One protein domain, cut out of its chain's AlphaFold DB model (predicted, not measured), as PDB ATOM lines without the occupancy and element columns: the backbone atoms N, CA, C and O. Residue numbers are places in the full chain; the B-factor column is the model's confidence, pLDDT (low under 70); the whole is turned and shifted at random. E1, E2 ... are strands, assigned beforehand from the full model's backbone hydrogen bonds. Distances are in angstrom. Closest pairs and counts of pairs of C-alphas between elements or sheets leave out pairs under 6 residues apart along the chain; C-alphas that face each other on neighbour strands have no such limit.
ATOM      1  N   ILE A 271     433.102 407.880 352.395       94.06
ATOM      2  CA  ILE A 271     432.306 409.103 352.539       94.06
ATOM      3  C   ILE A 271     432.927 410.216 351.707       94.06
ATOM      4  O   ILE A 271     432.270 410.807 350.857       94.06
ATOM      5  N   ASN A 272     434.209 410.477 351.929       94.19
ATOM      6  CA  ASN A 272     434.951 411.532 351.260       94.19
ATOM      7  C   ASN A 272     436.416 411.116 351.131       94.19
ATOM      8  O   ASN A 272     436.917 410.321 351.933       94.19
ATOM      9  N   LEU A 273     437.086 411.643 350.111       94.50
ATOM     10  CA  LEU A 273     438.490 411.375 349.841       94.50
ATOM     11  C   LEU A 273     439.145 412.615 349.247       94.50
ATOM     12  O   LEU A 273     438.635 413.215 348.299       94.50
ATOM     13  N   PHE A 274     440.313 412.945 349.784       93.19
ATOM     14  CA  PHE A 274     441.173 414.011 349.313       93.19
ATOM     15  C   PHE A 274     442.551 413.459 348.965       93.19
ATOM     16  O   PHE A 274     443.072 412.555 349.621       93.19
ATOM     17  N   VAL A 275     443.153 414.041 347.935       92.88
ATOM     18  CA  VAL A 275     444.575 413.897 347.634       92.88
ATOM     19  C   VAL A 275     445.232 415.198 348.052       92.88
ATOM     20  O   VAL A 275     444.901 416.248 347.507       92.88
ATOM     21  N   ILE A 276     446.139 415.133 349.016       92.19
ATOM     22  CA  ILE A 276     446.906 416.265 349.529       92.19
ATOM     23  C   ILE A 276     448.368 416.067 349.140       92.19
ATOM     24  O   ILE A 276     448.892 414.954 349.217       92.19
ATOM     25  N   ASN A 277     449.048 417.149 348.751       89.69
ATOM     26  CA  ASN A 277     450.486 417.112 348.495       89.69
ATOM     27  C   ASN A 277     451.287 417.104 349.811       89.69
ATOM     28  O   ASN A 277     451.985 418.058 350.148       89.69
ATOM     29  N   ASP A 278     451.154 416.021 350.569       91.25
ATOM     30  CA  ASP A 278     451.975 415.733 351.737       91.25
ATOM     31  C   ASP A 278     452.054 414.217 351.981       91.25
ATOM     32  O   ASP A 278     451.615 413.396 351.170       91.25
ATOM     33  N   VAL A 279     452.685 413.831 353.083       90.31
ATOM     34  CA  VAL A 279     452.967 412.459 353.470       90.31
ATOM     35  C   VAL A 279     452.619 412.303 354.933       90.31
ATOM     36  O   VAL A 279     453.235 412.939 355.787       90.31
ATOM     37  N   PHE A 280     451.674 411.418 355.214       91.38
ATOM     38  CA  PHE A 280     451.190 411.192 356.566       91.38
ATOM     39  C   PHE A 280     451.677 409.831 357.057       91.38
ATOM     40  O   PHE A 280     451.368 408.799 356.461       91.38
ATOM     41  N   TYR A 281     452.460 409.839 358.135       87.00
ATOM     42  CA  TYR A 281     452.857 408.620 358.847       87.00
ATOM     43  C   TYR A 281     452.465 408.648 360.323       87.00
ATOM     44  O   TYR A 281     452.416 407.584 360.918       87.00
ATOM     45  N   SER A 282     452.156 409.816 360.891       81.69
ATOM     46  CA  SER A 282     451.793 409.995 362.301       81.69
ATOM     47  C   SER A 282     450.494 409.301 362.708       81.69
ATOM     48  O   SER A 282     450.285 409.057 363.881       81.69
ATOM     49  N   GLY A 283     449.603 408.991 361.764       85.88
ATOM     50  CA  GLY A 283     448.223 408.639 362.097       85.88
ATOM     51  C   GLY A 283     447.307 409.858 362.167       85.88
ATOM     52  O   GLY A 283     447.728 410.972 361.835       85.88
ATOM     53  N   VAL A 284     446.053 409.616 362.560       91.38
ATOM     54  CA  VAL A 284     444.965 410.607 362.581       91.38
ATOM     55  C   VAL A 284     444.257 410.598 363.926       91.38
ATOM     56  O   VAL A 284     443.964 409.523 364.449       91.38
ATOM     57  N   SER A 285     443.903 411.783 364.411       92.00
ATOM     58  CA  SER A 285     443.096 411.970 365.622       92.00
ATOM     59  C   SER A 285     441.846 412.763 365.300       92.00
ATOM     60  O   SER A 285     441.865 413.583 364.386       92.00
ATOM     61  N   ILE A 286     440.753 412.495 365.999       90.75
ATOM     62  CA  ILE A 286     439.425 413.020 365.681       90.75
ATOM     63  C   ILE A 286     438.907 413.763 366.901       90.75
ATOM     64  O   ILE A 286     439.007 413.262 368.023       90.75
ATOM     65  N   ASP A 287     438.314 414.922 366.653       88.12
ATOM     66  CA  ASP A 287     437.580 415.674 367.653       88.12
ATOM     67  C   ASP A 287     436.324 416.275 367.024       88.12
ATOM     68  O   ASP A 287     436.395 417.089 366.105       88.12
ATOM     69  N   GLU A 288     435.169 415.812 367.492       83.44
ATOM     70  CA  GLU A 288     433.854 416.163 366.949       83.44
ATOM     71  C   GLU A 288     433.738 415.965 365.420       83.44
ATOM     72  O   GLU A 288     433.669 414.830 364.934       83.44
ATOM     73  N   GLU A 289     433.662 417.060 364.658       85.94
ATOM     74  CA  GLU A 289     433.552 417.068 363.195       85.94
ATOM     75  C   GLU A 289     434.897 417.270 362.487       85.94
ATOM     76  O   GLU A 289     434.968 417.172 361.258       85.94
ATOM     77  N   TYR A 290     435.971 417.482 363.246       91.44
ATOM     78  CA  TYR A 290     437.309 417.699 362.722       91.44
ATOM     79  C   TYR A 290     438.201 416.490 362.948       91.44
ATOM     80  O   TYR A 290     438.035 415.697 363.878       91.44
ATOM     81  N   PHE A 291     439.189 416.339 362.080       93.25
ATOM     82  CA  PHE A 291     440.259 415.383 362.307       93.25
ATOM     83  C   PHE A 291     441.602 415.949 361.869       93.25
ATOM     84  O   PHE A 291     441.699 416.795 360.981       93.25
ATOM     85  N   TYR A 292     442.652 415.458 362.509       94.69
ATOM     86  CA  TYR A 292     443.963 416.076 362.505       94.69
ATOM     87  C   TYR A 292     445.009 415.087 362.019       94.69
ATOM     88  O   TYR A 292     445.069 413.951 362.494       94.69
ATOM     89  N   ALA A 293     445.851 415.518 361.083       95.12
ATOM     90  CA  ALA A 293     446.955 414.708 360.576       95.12
ATOM     91  C   ALA A 293     448.217 415.553 360.399       95.12
ATOM     92  O   ALA A 293     448.156 416.696 359.942       95.12
ATOM     93  N   ILE A 294     449.374 414.976 360.732       95.31
ATOM     94  CA  ILE A 294     450.670 415.653 360.627       95.31
ATOM     95  C   ILE A 294     451.374 415.189 359.359       95.31
ATOM     96  O   ILE A 294     451.605 413.999 359.132       95.31
ATOM     97  N   GLY A 295     451.723 416.158 358.527       94.38
ATOM     98  CA  GLY A 295     452.470 415.944 357.306       94.38
ATOM     99  C   GLY A 295     453.982 416.055 357.500       94.38
ATOM    100  O   GLY A 295     454.482 416.794 358.353       94.38
ATOM    101  N   TYR A 296     454.740 415.372 356.644       92.56
ATOM    102  CA  TYR A 296     456.201 415.507 356.562       92.56
ATOM    103  C   TYR A 296     456.644 416.913 356.150       92.56
ATOM    104  O   TYR A 296     457.797 417.283 356.388       92.56
ATOM    105  N   SER A 297     455.739 417.716 355.585       92.62
ATOM    106  CA  SER A 297     455.976 419.140 355.341       92.62
ATOM    107  C   SER A 297     456.016 420.005 356.611       92.62
ATOM    108  O   SER A 297     456.170 421.220 356.495       92.62
ATOM    109  N   LYS A 298     455.944 419.391 357.807       95.00
ATOM    110  CA  LYS A 298     455.913 420.055 359.125       95.00
ATOM    111  C   LYS A 298     454.639 420.867 359.341       95.00
ATOM    112  O   LYS A 298     454.651 421.936 359.947       95.00
ATOM    113  N   LYS A 299     453.533 420.358 358.812       95.56
ATOM    114  CA  LYS A 299     452.214 420.962 358.947       95.56
ATOM    115  C   LYS A 299     451.304 420.022 359.710       95.56
ATOM    116  O   LYS A 299     451.241 418.838 359.380       95.56
ATOM    117  N   LEU A 300     450.594 420.555 360.699       96.81
ATOM    118  CA  LEU A 300     449.379 419.918 361.190       96.81
ATOM    119  C   LEU A 300     448.225 420.431 360.339       96.81
ATOM    120  O   LEU A 300     448.008 421.639 360.249       96.81
ATOM    121  N   TYR A 301     447.492 419.510 359.737       96.12
ATOM    122  CA  TYR A 301     446.271 419.815 359.013       96.12
ATOM    123  C   TYR A 301     445.082 419.506 359.901       96.12
ATOM    124  O   TYR A 301     444.985 418.396 360.422       96.12
ATOM    125  N   GLU A 302     444.186 420.472 360.026       95.88
ATOM    126  CA  GLU A 302     442.843 420.276 360.552       95.88
ATOM    127  C   GLU A 302     441.898 420.135 359.363       95.88
ATOM    128  O   GLU A 302     441.806 421.028 358.512       95.88
ATOM    129  N   PHE A 303     441.235 418.991 359.274       93.94
ATOM    130  CA  PHE A 303     440.312 418.680 358.200       93.94
ATOM    131  C   PHE A 303     438.876 418.734 358.696       93.94
ATOM    132  O   PHE A 303     438.522 418.062 359.661       93.94
ATOM    133  N   ASP A 304     438.047 419.465 357.962       89.69
ATOM    134  CA  ASP A 304     436.604 419.314 357.976       89.69
ATOM    135  C   ASP A 304     436.205 418.099 357.121       89.69
ATOM    136  O   ASP A 304     436.694 417.896 356.000       89.69
ATOM    137  N   ILE A 305     435.277 417.298 357.638       81.19
ATOM    138  CA  ILE A 305     434.812 416.053 357.006       81.19
ATOM    139  C   ILE A 305     434.257 416.274 355.587       81.19
ATOM    140  O   ILE A 305     434.385 415.402 354.716       81.19
ATOM    141  N   SER A 306     433.660 417.434 355.334       83.62
ATOM    142  CA  SER A 306     432.942 417.754 354.101       83.62
ATOM    143  C   SER A 306     433.824 418.502 353.094       83.62
ATOM    144  O   SER A 306     433.879 418.139 351.909       83.62
ATOM    145  N   HIS A 307     434.560 419.505 353.568       82.31
ATOM    146  CA  HIS A 307     435.225 420.524 352.757       82.31
ATOM    147  C   HIS A 307     436.742 420.318 352.620       82.31
ATOM    148  O   HIS A 307     437.362 420.932 351.750       82.31
ATOM    149  N   GLY A 308     437.347 419.418 353.399       88.31
ATOM    150  CA  GLY A 308     438.785 419.153 353.346       88.31
ATOM    151  C   GLY A 308     439.544 420.023 354.340       88.31
ATOM    152  O   GLY A 308     439.188 420.051 355.505       88.31
ATOM    153  N   ILE A 309     440.623 420.692 353.925       93.12
ATOM    154  CA  ILE A 309     441.464 421.464 354.856       93.12
ATOM    155  C   ILE A 309     440.682 422.674 355.389       93.12
ATOM    156  O   ILE A 309     440.345 423.569 354.616       93.12
ATOM    157  N   HIS A 310     440.447 422.705 356.701       93.25
ATOM    158  CA  HIS A 310     439.860 423.840 357.414       93.25
ATOM    159  C   HIS A 310     440.947 424.808 357.892       93.25
ATOM    160  O   HIS A 310     440.900 426.001 357.589       93.25
ATOM    161  N   HIS A 311     441.974 424.274 358.557       93.75
ATOM    162  CA  HIS A 311     443.099 425.048 359.071       93.75
ATOM    163  C   HIS A 311     444.434 424.321 358.870       93.75
ATOM    164  O   HIS A 311     444.506 423.118 358.598       93.75
ATOM    165  N   THR A 312     445.535 425.065 358.958       95.75
ATOM    166  CA  THR A 312     446.889 424.509 358.878       95.75
ATOM    167  C   THR A 312     447.817 425.221 359.848       95.75
ATOM    168  O   THR A 312     448.047 426.423 359.720       95.75
ATOM    169  N   TYR A 313     448.420 424.457 360.753       96.25
ATOM    170  CA  TYR A 313     449.419 424.948 361.696       96.25
ATOM    171  C   TYR A 313     450.821 424.623 361.185       96.25
ATOM    172  O   TYR A 313     451.088 423.500 360.752       96.25
ATOM    173  N   ASN A 314     451.729 425.596 361.253       95.81
ATOM    174  CA  ASN A 314     453.131 425.393 360.893       95.81
ATOM    175  C   ASN A 314     453.923 424.992 362.139       95.81
ATOM    176  O   ASN A 314     454.026 425.770 363.087       95.81
ATOM    177  N   LEU A 315     454.478 423.785 362.113       95.12
ATOM    178  CA  LEU A 315     455.297 423.212 363.175       95.12
ATOM    179  C   LEU A 315     456.785 423.432 362.881       95.12
ATOM    180  O   LEU A 315     457.193 423.691 361.743       95.12
ATOM    181  N   ASN A 316     457.627 423.261 363.896       94.44
ATOM    182  CA  ASN A 316     459.078 423.374 363.720       94.44
ATOM    183  C   ASN A 316     459.683 422.091 363.090       94.44
ATOM    184  O   ASN A 316     460.678 422.140 362.345       94.44
ATOM    185  N   SER A 317     459.048 420.944 363.326       93.62
ATOM    186  CA  SER A 317     459.372 419.619 362.793       93.62
ATOM    187  C   SER A 317     458.096 418.784 362.592       93.62
ATOM    188  O   SER A 317     457.008 419.151 363.025       93.62
ATOM    189  N   TYR A 318     458.218 417.666 361.880       92.12
ATOM    190  CA  TYR A 318     457.129 416.700 361.705       92.12
ATOM    191  C   TYR A 318     457.072 415.740 362.904       92.12
ATOM    192  O   TYR A 318     457.998 415.714 363.717       92.12
ATOM    193  N   SER A 319     456.030 414.913 363.001       91.31
ATOM    194  CA  SER A 319     455.948 413.840 364.000       91.31
ATOM    195  C   SER A 319     455.805 412.466 363.349       91.31
ATOM    196  O   SER A 319     455.278 412.336 362.243       91.31
ATOM    197  N   TYR A 320     456.305 411.444 364.044       87.31
ATOM    198  CA  TYR A 320     456.049 410.036 363.732       87.31
ATOM    199  C   TYR A 320     454.854 409.474 364.503       87.31
ATOM    200  O   TYR A 320     454.418 408.374 364.171       87.31
ATOM    201  N   GLY A 511     449.792 389.347 355.188       89.62
ATOM    202  CA  GLY A 511     450.922 390.210 354.839       89.62
ATOM    203  C   GLY A 511     451.570 390.840 356.072       89.62
ATOM    204  O   GLY A 511     451.262 390.482 357.208       89.62
ATOM    205  N   TYR A 512     452.508 391.759 355.851       88.06
ATOM    206  CA  TYR A 512     453.181 392.467 356.941       88.06
ATOM    207  C   TYR A 512     452.297 393.581 357.504       88.06
ATOM    208  O   TYR A 512     451.902 394.489 356.768       88.06
ATOM    209  N   VAL A 513     452.055 393.528 358.816       85.31
ATOM    210  CA  VAL A 513     451.241 394.491 359.576       85.31
ATOM    211  C   VAL A 513     452.108 395.160 360.642       85.31
ATOM    212  O   VAL A 513     452.140 394.711 361.787       85.31
ATOM    213  N   PRO A 514     452.883 396.192 360.283       72.12
ATOM    214  CA  PRO A 514     453.613 396.969 361.265       72.12
ATOM    215  C   PRO A 514     452.652 397.975 361.905       72.12
ATOM    216  O   PRO A 514     452.331 398.982 361.288       72.12
ATOM    217  N   GLY A 515     452.203 397.735 363.137       72.81
ATOM    218  CA  GLY A 515     451.519 398.782 363.906       72.81
ATOM    219  C   GLY A 515     450.213 398.376 364.576       72.81
ATOM    220  O   GLY A 515     450.154 397.358 365.268       72.81
ATOM    221  N   THR A 516     449.222 399.262 364.474       79.12
ATOM    222  CA  THR A 516     447.955 399.205 365.212       79.12
ATOM    223  C   THR A 516     446.813 398.729 364.312       79.12
ATOM    224  O   THR A 516     446.935 398.672 363.087       79.12
ATOM    225  N   GLY A 517     445.699 398.353 364.931       88.56
ATOM    226  CA  GLY A 517     444.473 397.966 364.247       88.56
ATOM    227  C   GLY A 517     443.261 398.538 364.952       88.56
ATOM    228  O   GLY A 517     443.368 398.987 366.088       88.56
ATOM    229  N   VAL A 518     442.116 398.484 364.283       92.06
ATOM    230  CA  VAL A 518     440.817 398.780 364.888       92.06
ATOM    231  C   VAL A 518     440.037 397.480 364.972       92.06
ATOM    232  O   VAL A 518     439.906 396.761 363.982       92.06
ATOM    233  N   LEU A 519     439.530 397.165 366.157       94.50
ATOM    234  CA  LEU A 519     438.638 396.034 366.366       94.50
ATOM    235  C   LEU A 519     437.204 396.538 366.491       94.50
ATOM    236  O   LEU A 519     436.944 397.495 367.212       94.50
ATOM    237  N   THR A 520     436.278 395.876 365.816       95.19
ATOM    238  CA  THR A 520     434.853 396.203 365.829       95.19
ATOM    239  C   THR A 520     434.023 394.975 366.217       95.19
ATOM    240  O   THR A 520     434.557 393.889 366.493       95.19
ATOM    241  N   GLU A 521     432.697 395.110 366.273       94.62
ATOM    242  CA  GLU A 521     431.814 393.977 366.573       94.62
ATOM    243  C   GLU A 521     431.912 392.859 365.522       94.62
ATOM    244  O   GLU A 521     431.801 391.686 365.879       94.62
ATOM    245  N   LYS A 522     432.202 393.178 364.253       95.88
ATOM    246  CA  LYS A 522     432.375 392.195 363.170       95.88
ATOM    247  C   LYS A 522     433.813 392.073 362.650       95.88
ATOM    248  O   LYS A 522     434.221 390.972 362.263       95.88
ATOM    249  N   TYR A 523     434.573 393.160 362.589       96.75
ATOM    250  CA  TYR A 523     435.834 393.228 361.852       96.75
ATOM    251  C   TYR A 523     437.069 393.433 362.730       96.75
ATOM    252  O   TYR A 523     437.041 394.049 363.788       96.75
ATOM    253  N   ILE A 524     438.193 392.948 362.217       95.88
ATOM    254  CA  ILE A 524     439.536 393.421 362.528       95.88
ATOM    255  C   ILE A 524     439.982 394.231 361.313       95.88
ATOM    256  O   ILE A 524     440.039 393.699 360.198       95.88
ATOM    257  N   ILE A 525     440.273 395.510 361.513       94.81
ATOM    258  CA  ILE A 525     440.713 396.422 360.461       94.81
ATOM    259  C   ILE A 525     442.196 396.711 360.665       94.81
ATOM    260  O   ILE A 525     442.599 397.178 361.730       94.81
ATOM    261  N   LEU A 526     443.015 396.411 359.655       92.12
ATOM    262  CA  LEU A 526     444.476 396.510 359.740       92.12
ATOM    263  C   LEU A 526     445.062 397.237 358.543       92.12
ATOM    264  O   LEU A 526     444.587 397.070 357.416       92.12
ATOM    265  N   ASN A 527     446.161 397.956 358.781       89.12
ATOM    266  CA  ASN A 527     447.025 398.421 357.711       89.12
ATOM    267  C   ASN A 527     448.091 397.385 357.368       89.12
ATOM    268  O   ASN A 527     448.785 396.874 358.244       89.12
ATOM    269  N   THR A 528     448.267 397.110 356.079       86.50
ATOM    270  CA  THR A 528     449.336 396.216 355.613       86.50
ATOM    271  C   THR A 528     450.241 396.948 354.639       86.50
ATOM    272  O   THR A 528     449.793 397.851 353.934       86.50
ATOM    273  N   LEU A 529     451.513 396.551 354.574       81.88
ATOM    274  CA  LEU A 529     452.457 397.153 353.626       81.88
ATOM    275  C   LEU A 529     452.078 396.896 352.153       81.88
ATOM    276  O   LEU A 529     452.436 397.701 351.298       81.88
ATOM    277  N   ASP A 530     451.350 395.809 351.865       74.81
ATOM    278  CA  ASP A 530     451.024 395.377 350.496       74.81
ATOM    279  C   ASP A 530     449.619 395.796 350.028       74.81
ATOM    280  O   ASP A 530     449.411 396.067 348.845       74.81
ATOM    281  N   GLN A 531     448.632 395.798 350.932       69.38
ATOM    282  CA  GLN A 531     447.205 395.962 350.608       69.38
ATOM    283  C   GLN A 531     446.563 397.184 351.280       69.38
ATOM    284  O   GLN A 531     445.346 397.342 351.210       69.38
ATOM    285  N   ASP A 532     447.378 398.061 351.873       83.94
ATOM    286  CA  ASP A 532     447.019 399.344 352.483       83.94
ATOM    287  C   ASP A 532     446.021 399.228 353.654       83.94
ATOM    288  O   ASP A 532     446.465 399.388 354.783       83.94
ATOM    289  N   ILE A 533     444.733 398.907 353.447       92.12
ATOM    290  CA  ILE A 533     443.723 398.652 354.503       92.12
ATOM    291  C   ILE A 533     442.980 397.338 354.225       92.12
ATOM    292  O   ILE A 533     442.456 397.155 353.125       92.12
ATOM    293  N   LEU A 534     442.854 396.469 355.232       94.12
ATOM    294  CA  LEU A 534     442.089 395.216 355.187       94.12
ATOM    295  C   LEU A 534     440.947 395.214 356.197       94.12
ATOM    296  O   LEU A 534     441.146 395.613 357.337       94.12
ATOM    297  N   PHE A 535     439.790 394.686 355.797       95.50
ATOM    298  CA  PHE A 535     438.656 394.394 356.673       95.50
ATOM    299  C   PHE A 535     438.529 392.878 356.787       95.50
ATOM    300  O   PHE A 535     438.167 392.201 355.818       95.50
ATOM    301  N   ILE A 536     438.858 392.346 357.957       96.81
ATOM    302  CA  ILE A 536     438.931 390.910 358.221       96.81
ATOM    303  C   ILE A 536     437.780 390.538 359.145       96.81
ATOM    304  O   ILE A 536     437.622 391.146 360.195       96.81
ATOM    305  N   ASN A 537     436.981 389.540 358.791       97.31
ATOM    306  CA  ASN A 537     435.961 389.008 359.689       97.31
ATOM    307  C   ASN A 537     436.630 388.418 360.938       97.31
ATOM    308  O   ASN A 537     437.404 387.464 360.830       97.31
ATOM    309  N   LYS A 538     436.344 388.963 362.124       96.12
ATOM    310  CA  LYS A 538     437.067 388.597 363.352       96.12
ATOM    311  C   LYS A 538     436.809 387.159 363.818       96.12
ATOM    312  O   LYS A 538     437.611 386.586 364.557       96.12
ATOM    313  N   THR A 539     435.698 386.568 363.383       95.94
ATOM    314  CA  THR A 539     435.309 385.198 363.733       95.94
ATOM    315  C   THR A 539     435.984 384.180 362.819       95.94
ATOM    316  O   THR A 539     436.424 383.138 363.295       95.94
ATOM    317  N   THR A 540     436.089 384.472 361.519       95.88
ATOM    318  CA  THR A 540     436.566 383.500 360.514       95.88
ATOM    319  C   THR A 540     437.980 383.769 359.995       95.88
ATOM    320  O   THR A 540     438.571 382.903 359.350       95.88
ATOM    321  N   GLY A 541     438.517 384.972 360.207       95.50
ATOM    322  CA  GLY A 541     439.790 385.420 359.643       95.50
ATOM    323  C   GLY A 541     439.745 385.705 358.134       95.50
ATOM    324  O   GLY A 541     440.789 385.908 357.515       95.50
ATOM    325  N   VAL A 542     438.571 385.700 357.495       95.88
ATOM    326  CA  VAL A 542     438.436 385.971 356.051       95.88
ATOM    327  C   VAL A 542     438.524 387.474 355.774       95.88
ATOM    328  O   VAL A 542     437.824 388.261 356.403       95.88
ATOM    329  N   VAL A 543     439.356 387.877 354.806       95.19
ATOM    330  CA  VAL A 543     439.389 389.254 354.281       95.19
ATOM    331  C   VAL A 543     438.139 389.480 353.428       95.19
ATOM    332  O   VAL A 543     438.004 388.876 352.365       95.19
ATOM    333  N   GLU A 544     437.229 390.336 353.887       94.38
ATOM    334  CA  GLU A 544     435.973 390.647 353.187       94.38
ATOM    335  C   GLU A 544     436.092 391.891 352.292       94.38
ATOM    336  O   GLU A 544     435.395 391.995 351.281       94.38
ATOM    337  N   LYS A 545     436.965 392.847 352.648       91.88
ATOM    338  CA  LYS A 545     437.210 394.079 351.874       91.88
ATOM    339  C   LYS A 545     438.670 394.523 351.988       91.88
ATOM    340  O   LYS A 545     439.326 394.264 352.996       91.88
ATOM    341  N   SER A 546     439.146 395.249 350.980       92.75
ATOM    342  CA  SER A 546     440.461 395.897 350.987       92.75
ATOM    343  C   SER A 546     440.435 397.212 350.211       92.75
ATOM    344  O   SER A 546     439.747 397.297 349.190       92.75
ATOM    345  N   PHE A 547     441.225 398.198 350.633       91.88
ATOM    346  CA  PHE A 547     441.327 399.494 349.956       91.88
ATOM    347  C   PHE A 547     442.785 399.897 349.745       91.88
ATOM    348  O   PHE A 547     443.525 399.994 350.713       91.88
ATOM    349  N   ASN A 548     443.174 400.198 348.500       91.19
ATOM    350  CA  ASN A 548     444.527 400.633 348.136       91.19
ATOM    351  C   ASN A 548     444.691 402.159 348.302       91.19
ATOM    352  O   ASN A 548     444.691 402.886 347.313       91.19
ATOM    353  N   LEU A 549     444.755 402.658 349.543       90.56
ATOM    354  CA  LEU A 549     444.800 404.099 349.861       90.56
ATOM    355  C   LEU A 549     446.184 404.607 350.318       90.56
ATOM    356  O   LEU A 549     446.373 405.793 350.580       90.56
ATOM    357  N   GLY A 550     447.184 403.736 350.381       88.19
ATOM    358  CA  GLY A 550     448.525 403.963 350.928       88.19
ATOM    359  C   GLY A 550     448.714 403.389 352.330       88.19
ATOM    360  O   GLY A 550     447.763 402.966 352.973       88.19
ATOM    361  N   TYR A 551     449.953 403.404 352.819       86.38
ATOM    362  CA  TYR A 551     450.261 403.013 354.194       86.38
ATOM    363  C   TYR A 551     450.064 404.201 355.142       86.38
ATOM    364  O   TYR A 551     450.653 405.256 354.890       86.38
ATOM    365  N   GLY A 552     449.285 404.021 356.209       84.19
ATOM    366  CA  GLY A 552     449.247 404.883 357.397       84.19
ATOM    367  C   GLY A 552     449.676 404.061 358.615       84.19
ATOM    368  O   GLY A 552     449.422 402.859 358.644       84.19
ATOM    369  N   ALA A 553     450.385 404.658 359.578       78.19
ATOM    370  CA  ALA A 553     450.911 403.890 360.714       78.19
ATOM    371  C   ALA A 553     449.837 403.508 361.740       78.19
ATOM    372  O   ALA A 553     450.018 402.526 362.463       78.19
ATOM    373  N   THR A 554     448.749 404.277 361.809       80.56
ATOM    374  CA  THR A 554     447.615 404.007 362.689       80.56
ATOM    375  C   THR A 554     446.287 404.287 361.993       80.56
ATOM    376  O   THR A 554     446.205 405.046 361.021       80.56
ATOM    377  N   LEU A 555     445.246 403.651 362.522       85.50
ATOM    378  CA  LEU A 555     443.848 403.820 362.155       85.50
ATOM    379  C   LEU A 555     443.103 404.454 363.330       85.50
ATOM    380  O   LEU A 555     443.381 404.113 364.479       85.50
ATOM    381  N   SER A 556     442.152 405.341 363.042       88.81
ATOM    382  CA  SER A 556     441.294 405.958 364.057       88.81
ATOM    383  C   SER A 556     439.841 405.875 363.621       88.81
ATOM    384  O   SER A 556     439.533 406.132 362.457       88.81
ATOM    385  N   MET A 557     438.952 405.463 364.517       90.88
ATOM    386  CA  MET A 557     437.542 405.237 364.209       90.88
ATOM    387  C   MET A 557     436.666 405.849 365.292       90.88
ATOM    388  O   MET A 557     436.877 405.582 366.471       90.88
ATOM    389  N   ASP A 558     435.681 406.650 364.886       89.12
ATOM    390  CA  ASP A 558     434.721 407.232 365.820       89.12
ATOM    391  C   ASP A 558     433.688 406.196 366.308       89.12
ATOM    392  O   ASP A 558     433.502 405.115 365.740       89.12
ATOM    393  N   ASN A 559     432.980 406.539 367.383       87.38
ATOM    394  CA  ASN A 559     431.932 405.695 367.965       87.38
ATOM    395  C   ASN A 559     430.695 405.519 367.061       87.38
ATOM    396  O   ASN A 559     429.855 404.667 367.346       87.38
ATOM    397  N   LYS A 560     430.574 406.306 365.984       89.00
ATOM    398  CA  LYS A 560     429.486 406.226 365.000       89.00
ATOM    399  C   LYS A 560     429.818 405.291 363.837       89.00
ATOM    400  O   LYS A 560     428.963 405.083 362.980       89.00
ATOM    401  N   GLY A 561     431.021 404.727 363.803       91.81
ATOM    402  CA  GLY A 561     431.405 403.739 362.805       91.81
ATOM    403  C   GLY A 561     432.210 404.288 361.627       91.81
ATOM    404  O   GLY A 561     432.348 403.600 360.612       91.81
ATOM    405  N   PHE A 562     432.730 405.514 361.718       93.00
ATOM    406  CA  PHE A 562     433.515 406.122 360.645       93.00
ATOM    407  C   PHE A 562     435.007 405.993 360.925       93.00
ATOM    408  O   PHE A 562     435.510 406.472 361.938       93.00
ATOM    409  N   LEU A 563     435.714 405.350 360.000       93.69
ATOM    410  CA  LEU A 563     437.160 405.185 360.016       93.69
ATOM    411  C   LEU A 563     437.821 406.348 359.275       93.69
ATOM    412  O   LEU A 563     437.504 406.617 358.115       93.69
ATOM    413  N   TYR A 564     438.774 406.990 359.933       92.31
ATOM    414  CA  TYR A 564     439.544 408.115 359.434       92.31
ATOM    415  C   TYR A 564     440.965 407.673 359.137       92.31
ATOM    416  O   TYR A 564     441.584 406.909 359.886       92.31
ATOM    417  N   PHE A 565     441.479 408.151 358.013       89.88
ATOM    418  CA  PHE A 565     442.713 407.637 357.464       89.88
ATOM    419  C   PHE A 565     443.484 408.726 356.727       89.88
ATOM    420  O   PHE A 565     442.926 409.421 355.881       89.88
ATOM    421  N   ALA A 566     444.780 408.827 357.011       92.38
ATOM    422  CA  ALA A 566     445.726 409.639 356.263       92.38
ATOM    423  C   ALA A 566     446.973 408.802 355.975       92.38
ATOM    424  O   ALA A 566     447.440 408.055 356.838       92.38
ATOM    425  N   SER A 567     447.510 408.905 354.759       91.94
ATOM    426  CA  SER A 567     448.524 407.961 354.293       91.94
ATOM    427  C   SER A 567     449.780 408.589 353.723       91.94
ATOM    428  O   SER A 567     449.827 409.726 353.247       91.94
ATOM    429  N   SER A 568     450.804 407.754 353.629       87.94
ATOM    430  CA  SER A 568     452.032 408.019 352.893       87.94
ATOM    431  C   SER A 568     451.811 408.292 351.399       87.94
ATOM    432  O   SER A 568     452.724 408.768 350.730       87.94
ATOM    433  N   LYS A 569     450.638 408.023 350.818       86.81
ATOM    434  CA  LYS A 569     450.317 408.428 349.435       86.81
ATOM    435  C   LYS A 569     449.719 409.842 349.349       86.81
ATOM    436  O   LYS A 569     449.419 410.262 348.237       86.81
ATOM    437  N   GLY A 570     449.576 410.551 350.471       90.56
ATOM    438  CA  GLY A 570     448.885 411.842 350.545       90.56
ATOM    439  C   GLY A 570     447.363 411.701 350.498       90.56
ATOM    440  O   GLY A 570     446.657 412.683 350.300       90.56
ATOM    441  N   ILE A 571     446.848 410.476 350.638       92.88
ATOM    442  CA  ILE A 571     445.411 410.213 350.632       92.88
ATOM    443  C   ILE A 571     444.876 410.445 352.029       92.88
ATOM    444  O   ILE A 571     445.400 409.878 352.986       92.88
ATOM    445  N   VAL A 572     443.820 411.241 352.104       94.12
ATOM    446  CA  VAL A 572     443.021 411.457 353.302       94.12
ATOM    447  C   VAL A 572     441.614 410.972 352.996       94.12
ATOM    448  O   VAL A 572     441.013 411.426 352.025       94.12
ATOM    449  N   ALA A 573     441.098 410.023 353.768       94.06
ATOM    450  CA  ALA A 573     439.817 409.389 353.489       94.06
ATOM    451  C   ALA A 573     439.013 409.140 354.762       94.06
ATOM    452  O   ALA A 573     439.565 408.915 355.839       94.06
ATOM    453  N   ILE A 574     437.696 409.132 354.584       94.31
ATOM    454  CA  ILE A 574     436.725 408.760 355.609       94.31
ATOM    455  C   ILE A 574     435.923 407.592 355.060       94.31
ATOM    456  O   ILE A 574     435.371 407.681 353.960       94.31
ATOM    457  N   ILE A 575     435.861 406.496 355.804       94.81
ATOM    458  CA  ILE A 575     435.226 405.251 355.382       94.81
ATOM    459  C   ILE A 575     434.116 404.921 356.372       94.81
ATOM    460  O   ILE A 575     434.362 404.832 357.570       94.81
ATOM    461  N   ASP A 576     432.901 404.718 355.876       94.94
ATOM    462  CA  ASP A 576     431.836 404.113 356.668       94.94
ATOM    463  C   ASP A 576     432.100 402.616 356.795       94.94
ATOM    464  O   ASP A 576     432.057 401.866 355.812       94.94
ATOM    465  N   VAL A 577     432.413 402.190 358.013       94.75
ATOM    466  CA  VAL A 577     432.628 400.778 358.333       94.75
ATOM    467  C   VAL A 577     431.288 400.045 358.405       94.75
ATOM    468  O   VAL A 577     431.245 398.842 358.122       94.75
ATOM    469  N   ASN A 578     430.202 400.767 358.718       93.00
ATOM    470  CA  ASN A 578     428.899 400.209 359.063       93.00
ATOM    471  C   ASN A 578     429.041 399.128 360.154       93.00
ATOM    472  O   ASN A 578     428.588 397.990 360.005       93.00
ATOM    473  N   ASP A 579     429.785 399.478 361.203       94.44
ATOM    474  CA  ASP A 579     430.048 398.648 362.374       94.44
ATOM    475  C   ASP A 579     430.504 399.526 363.548       94.44
ATOM    476  O   ASP A 579     430.926 400.666 363.345       94.44
ATOM    477  N   PHE A 580     430.458 398.991 364.765       92.31
ATOM    478  CA  PHE A 580     430.831 399.714 365.980       92.31
ATOM    479  C   PHE A 580     432.203 399.285 366.481       92.31
ATOM    480  O   PHE A 580     432.491 398.092 366.595       92.31
ATOM    481  N   VAL A 581     433.049 400.268 366.789       90.94
ATOM    482  CA  VAL A 581     434.371 400.036 367.375       90.94
ATOM    483  C   VAL A 581     434.232 399.435 368.777       90.94
ATOM    484  O   VAL A 581     433.468 399.928 369.607       90.94
ATOM    485  N   LEU A 582     434.970 398.356 369.037       89.69
ATOM    486  CA  LEU A 582     435.175 397.845 370.385       89.69
ATOM    487  C   LEU A 582     436.223 398.713 371.067       89.69
ATOM    488  O   LEU A 582     437.225 399.074 370.452       89.69
ATOM    489  N   ASN A 583     435.999 399.055 372.334       75.50
ATOM    490  CA  ASN A 583     436.894 399.962 373.033       75.50
ATOM    491  C   ASN A 583     438.310 399.370 373.114       75.50
ATOM    492  O   ASN A 583     438.508 398.284 373.654       75.50
ATOM    493  N   GLN A 584     439.285 400.091 372.565       75.81
ATOM    494  CA  GLN A 584     440.702 399.771 372.667       75.81
ATOM    495  C   GLN A 584     441.415 401.004 373.202       75.81
ATOM    496  O   GLN A 584     441.597 401.979 372.479       75.81
ATOM    497  N   TYR A 585     441.812 400.976 374.472       68.94
ATOM    498  CA  TYR A 585     442.219 402.183 375.209       68.94
ATOM    499  C   TYR A 585     443.396 402.930 374.583       68.94
ATOM    500  O   TYR A 585     443.437 404.158 374.601       68.94
ATOM    501  N   LYS A 586     444.328 402.195 373.972       67.62
ATOM    502  CA  LYS A 586     445.480 402.769 373.272       67.62
ATOM    503  C   LYS A 586     445.128 403.417 371.921       67.62
ATOM    504  O   LYS A 586     445.957 404.134 371.377       67.62
ATOM    505  N   PHE A 587     443.927 403.173 371.388       69.31
ATOM    506  CA  PHE A 587     443.505 403.525 370.021       69.31
ATOM    507  C   PHE A 587     442.115 404.169 369.991       69.31
ATOM    508  O   PHE A 587     441.290 403.871 369.124       69.31
ATOM    509  N   ASN A 588     441.831 405.030 370.970       77.50
ATOM    510  CA  ASN A 588     440.632 405.859 370.937       77.50
ATOM    511  C   ASN A 588     440.800 407.012 369.918       77.50
ATOM    512  O   ASN A 588     441.927 407.323 369.530       77.50
ATOM    513  N   PRO A 589     439.712 407.680 369.494       82.31
ATOM    514  CA  PRO A 589     439.767 408.763 368.508       82.31
ATOM    515  C   PRO A 589     440.745 409.900 368.837       82.31
ATOM    516  O   PRO A 589     441.295 410.519 367.927       82.31
ATOM    517  N   LYS A 590     440.974 410.150 370.130       86.69
ATOM    518  CA  LYS A 590     441.840 411.200 370.683       86.69
ATOM    519  C   LYS A 590     443.270 410.719 370.995       86.69
ATOM    520  O   LYS A 590     444.143 411.540 371.263       86.69
ATOM    521  N   HIS A 591     443.485 409.400 370.955       83.94
ATOM    522  CA  HIS A 591     444.686 408.627 371.283       83.94
ATOM    523  C   HIS A 591     445.386 409.002 372.598       83.94
ATOM    524  O   HIS A 591     446.597 409.189 372.658       83.94
ATOM    525  N   THR A 592     444.625 409.094 373.685       84.81
ATOM    526  CA  THR A 592     445.140 409.579 374.982       84.81
ATOM    527  C   THR A 592     445.900 408.543 375.806       84.81
ATOM    528  O   THR A 592     446.608 408.919 376.738       84.81
ATOM    529  N   GLY A 593     445.722 407.248 375.518       85.44
ATOM    530  CA  GLY A 593     446.281 406.150 376.316       85.44
ATOM    531  C   GLY A 593     445.676 406.014 377.720       85.44
ATOM    532  O   GLY A 593     446.241 405.309 378.554       85.44
ATOM    533  N   ASN A 594     444.542 406.673 377.984       90.69
ATOM    534  CA  ASN A 594     443.881 406.695 379.287       90.69
ATOM    535  C   ASN A 594     442.391 406.321 379.157       90.69
ATOM    536  O   ASN A 594     441.653 407.024 378.460       90.69
ATOM    537  N   PRO A 595     441.921 405.247 379.825       86.94
ATOM    538  CA  PRO A 595     440.547 404.758 379.720       86.94
ATOM    539  C   PRO A 595     439.498 405.723 380.291       86.94
ATOM    540  O   PRO A 595     438.321 405.616 379.939       86.94
ATOM    541  N   TYR A 596     439.900 406.664 381.148       83.81
ATOM    542  CA  TYR A 596     439.004 407.650 381.757       83.81
ATOM    543  C   TYR A 596     438.703 408.848 380.860       83.81
ATOM    544  O   TYR A 596     437.788 409.618 381.148       83.81
ATOM    545  N   ILE A 597     439.438 408.996 379.759       78.81
ATOM    546  CA  ILE A 597     439.294 410.121 378.843       78.81
ATOM    547  C   ILE A 597     438.585 409.628 377.586       78.81
ATOM    548  O   ILE A 597     439.154 408.867 376.802       78.81
ATOM    549  N   LYS A 598     437.323 410.043 377.434       62.75
ATOM    550  CA  LYS A 598     436.456 409.677 376.308       62.75
ATOM    551  C   LYS A 598     436.439 410.728 375.203       62.75
ATOM    552  O   LYS A 598     436.488 411.947 375.497       62.75
TER     553      LYS A 598
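AT A GLANCE: This is residues 271 to 320 and 511 to 598 of the 598 residues of an uncharacterized protein of Marinitoga sp. 1197 (UniProt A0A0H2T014). Three small antiparallel sheets stand one after another like the blades of an opened fan, the sheet E1 E11 E10 in the middle, E2 to E5 on one side of it and E6 to E9 on the other. The middle sheet and E2 to E5 are face to face, their planes 30 degrees apart, while residues 548 to 561 run between the middle sheet and E6 to E9; the tail, residues 577 to 598, runs past the side where E6 and E2 lie. The printed part has 138 residues with eleven named strands, E1 to E11 in order along the chain, and no named helix. Its class is all strand, though under half of the residues, 63, are in named elements. It is compact, with a radius of gyration of the C-alphas of 14.2 A and spans of 45 by 35 by 26 A.

IN THESE COORDINATES: E1, residues 271 to 275, begins at C-alpha 271 (432.306, 409.103, 352.539). E2, residues 280 to 287, measures 18.1 A and bends by 56 degrees at residue 283; E3 is 290 to 295, E4 299 to 304, and E5 308 to 314, 17.4 A. After the cut come E6, 517 to 519, which begins at C-alpha 517 (444.473, 397.966, 364.247), E7, 523 to 528, E8, 532 to 537, 16.8 A, and E9, 543 to 547. E10 is 562 to 566, and E11, 571 to 576, 16.1 A, ends at C-alpha 576 (431.836, 404.113, 356.668).

HOW THE PARTS SIT: E11 is the inner strand between E1 and E10: N 274 and O 572 are 2.8 A apart, and in the hairpin E10 and E11 so are N 563 and O 575, both within hydrogen-bond range. Residues 556 to 557 pair antiparallel with residues 563 to 564 of E10. This sheet and E2 E3 E4 E5 form a sandwich, two sheets face to face, with strands at 27 degrees; the closest C-alphas of E2 and E10 are those of Phe 280 and Ala 566, 5.7 A. E2 to E5 is a meander, each strand the antiparallel neighbour of the one before, and strongly twisted; N 292 and O 285 are 2.8 A apart, N 303 and O 291 2.8 A, N 302 and O 311 3.0 A. E6 to E9 is a second meander, with N 525 and O 518 at 2.8 A, N 524 and O 536 at 2.8 A, and N 535 and O 545 at 2.9 A. E9 and E10 are apart, as are E6 and E10.

THE WHOLE: The farthest C-alphas, of Asn 316 and Thr 540, are 45.9 A apart. Residues 321 to 510 are not printed, and C-alphas 320 and 511 are 22.3 A apart across this cut. The link E9 to E10, 14 residues, is long. Mean pLDDT of the printed part is 89.4; residues 531, 585 to 587 and 598, the chain's last, are under 70.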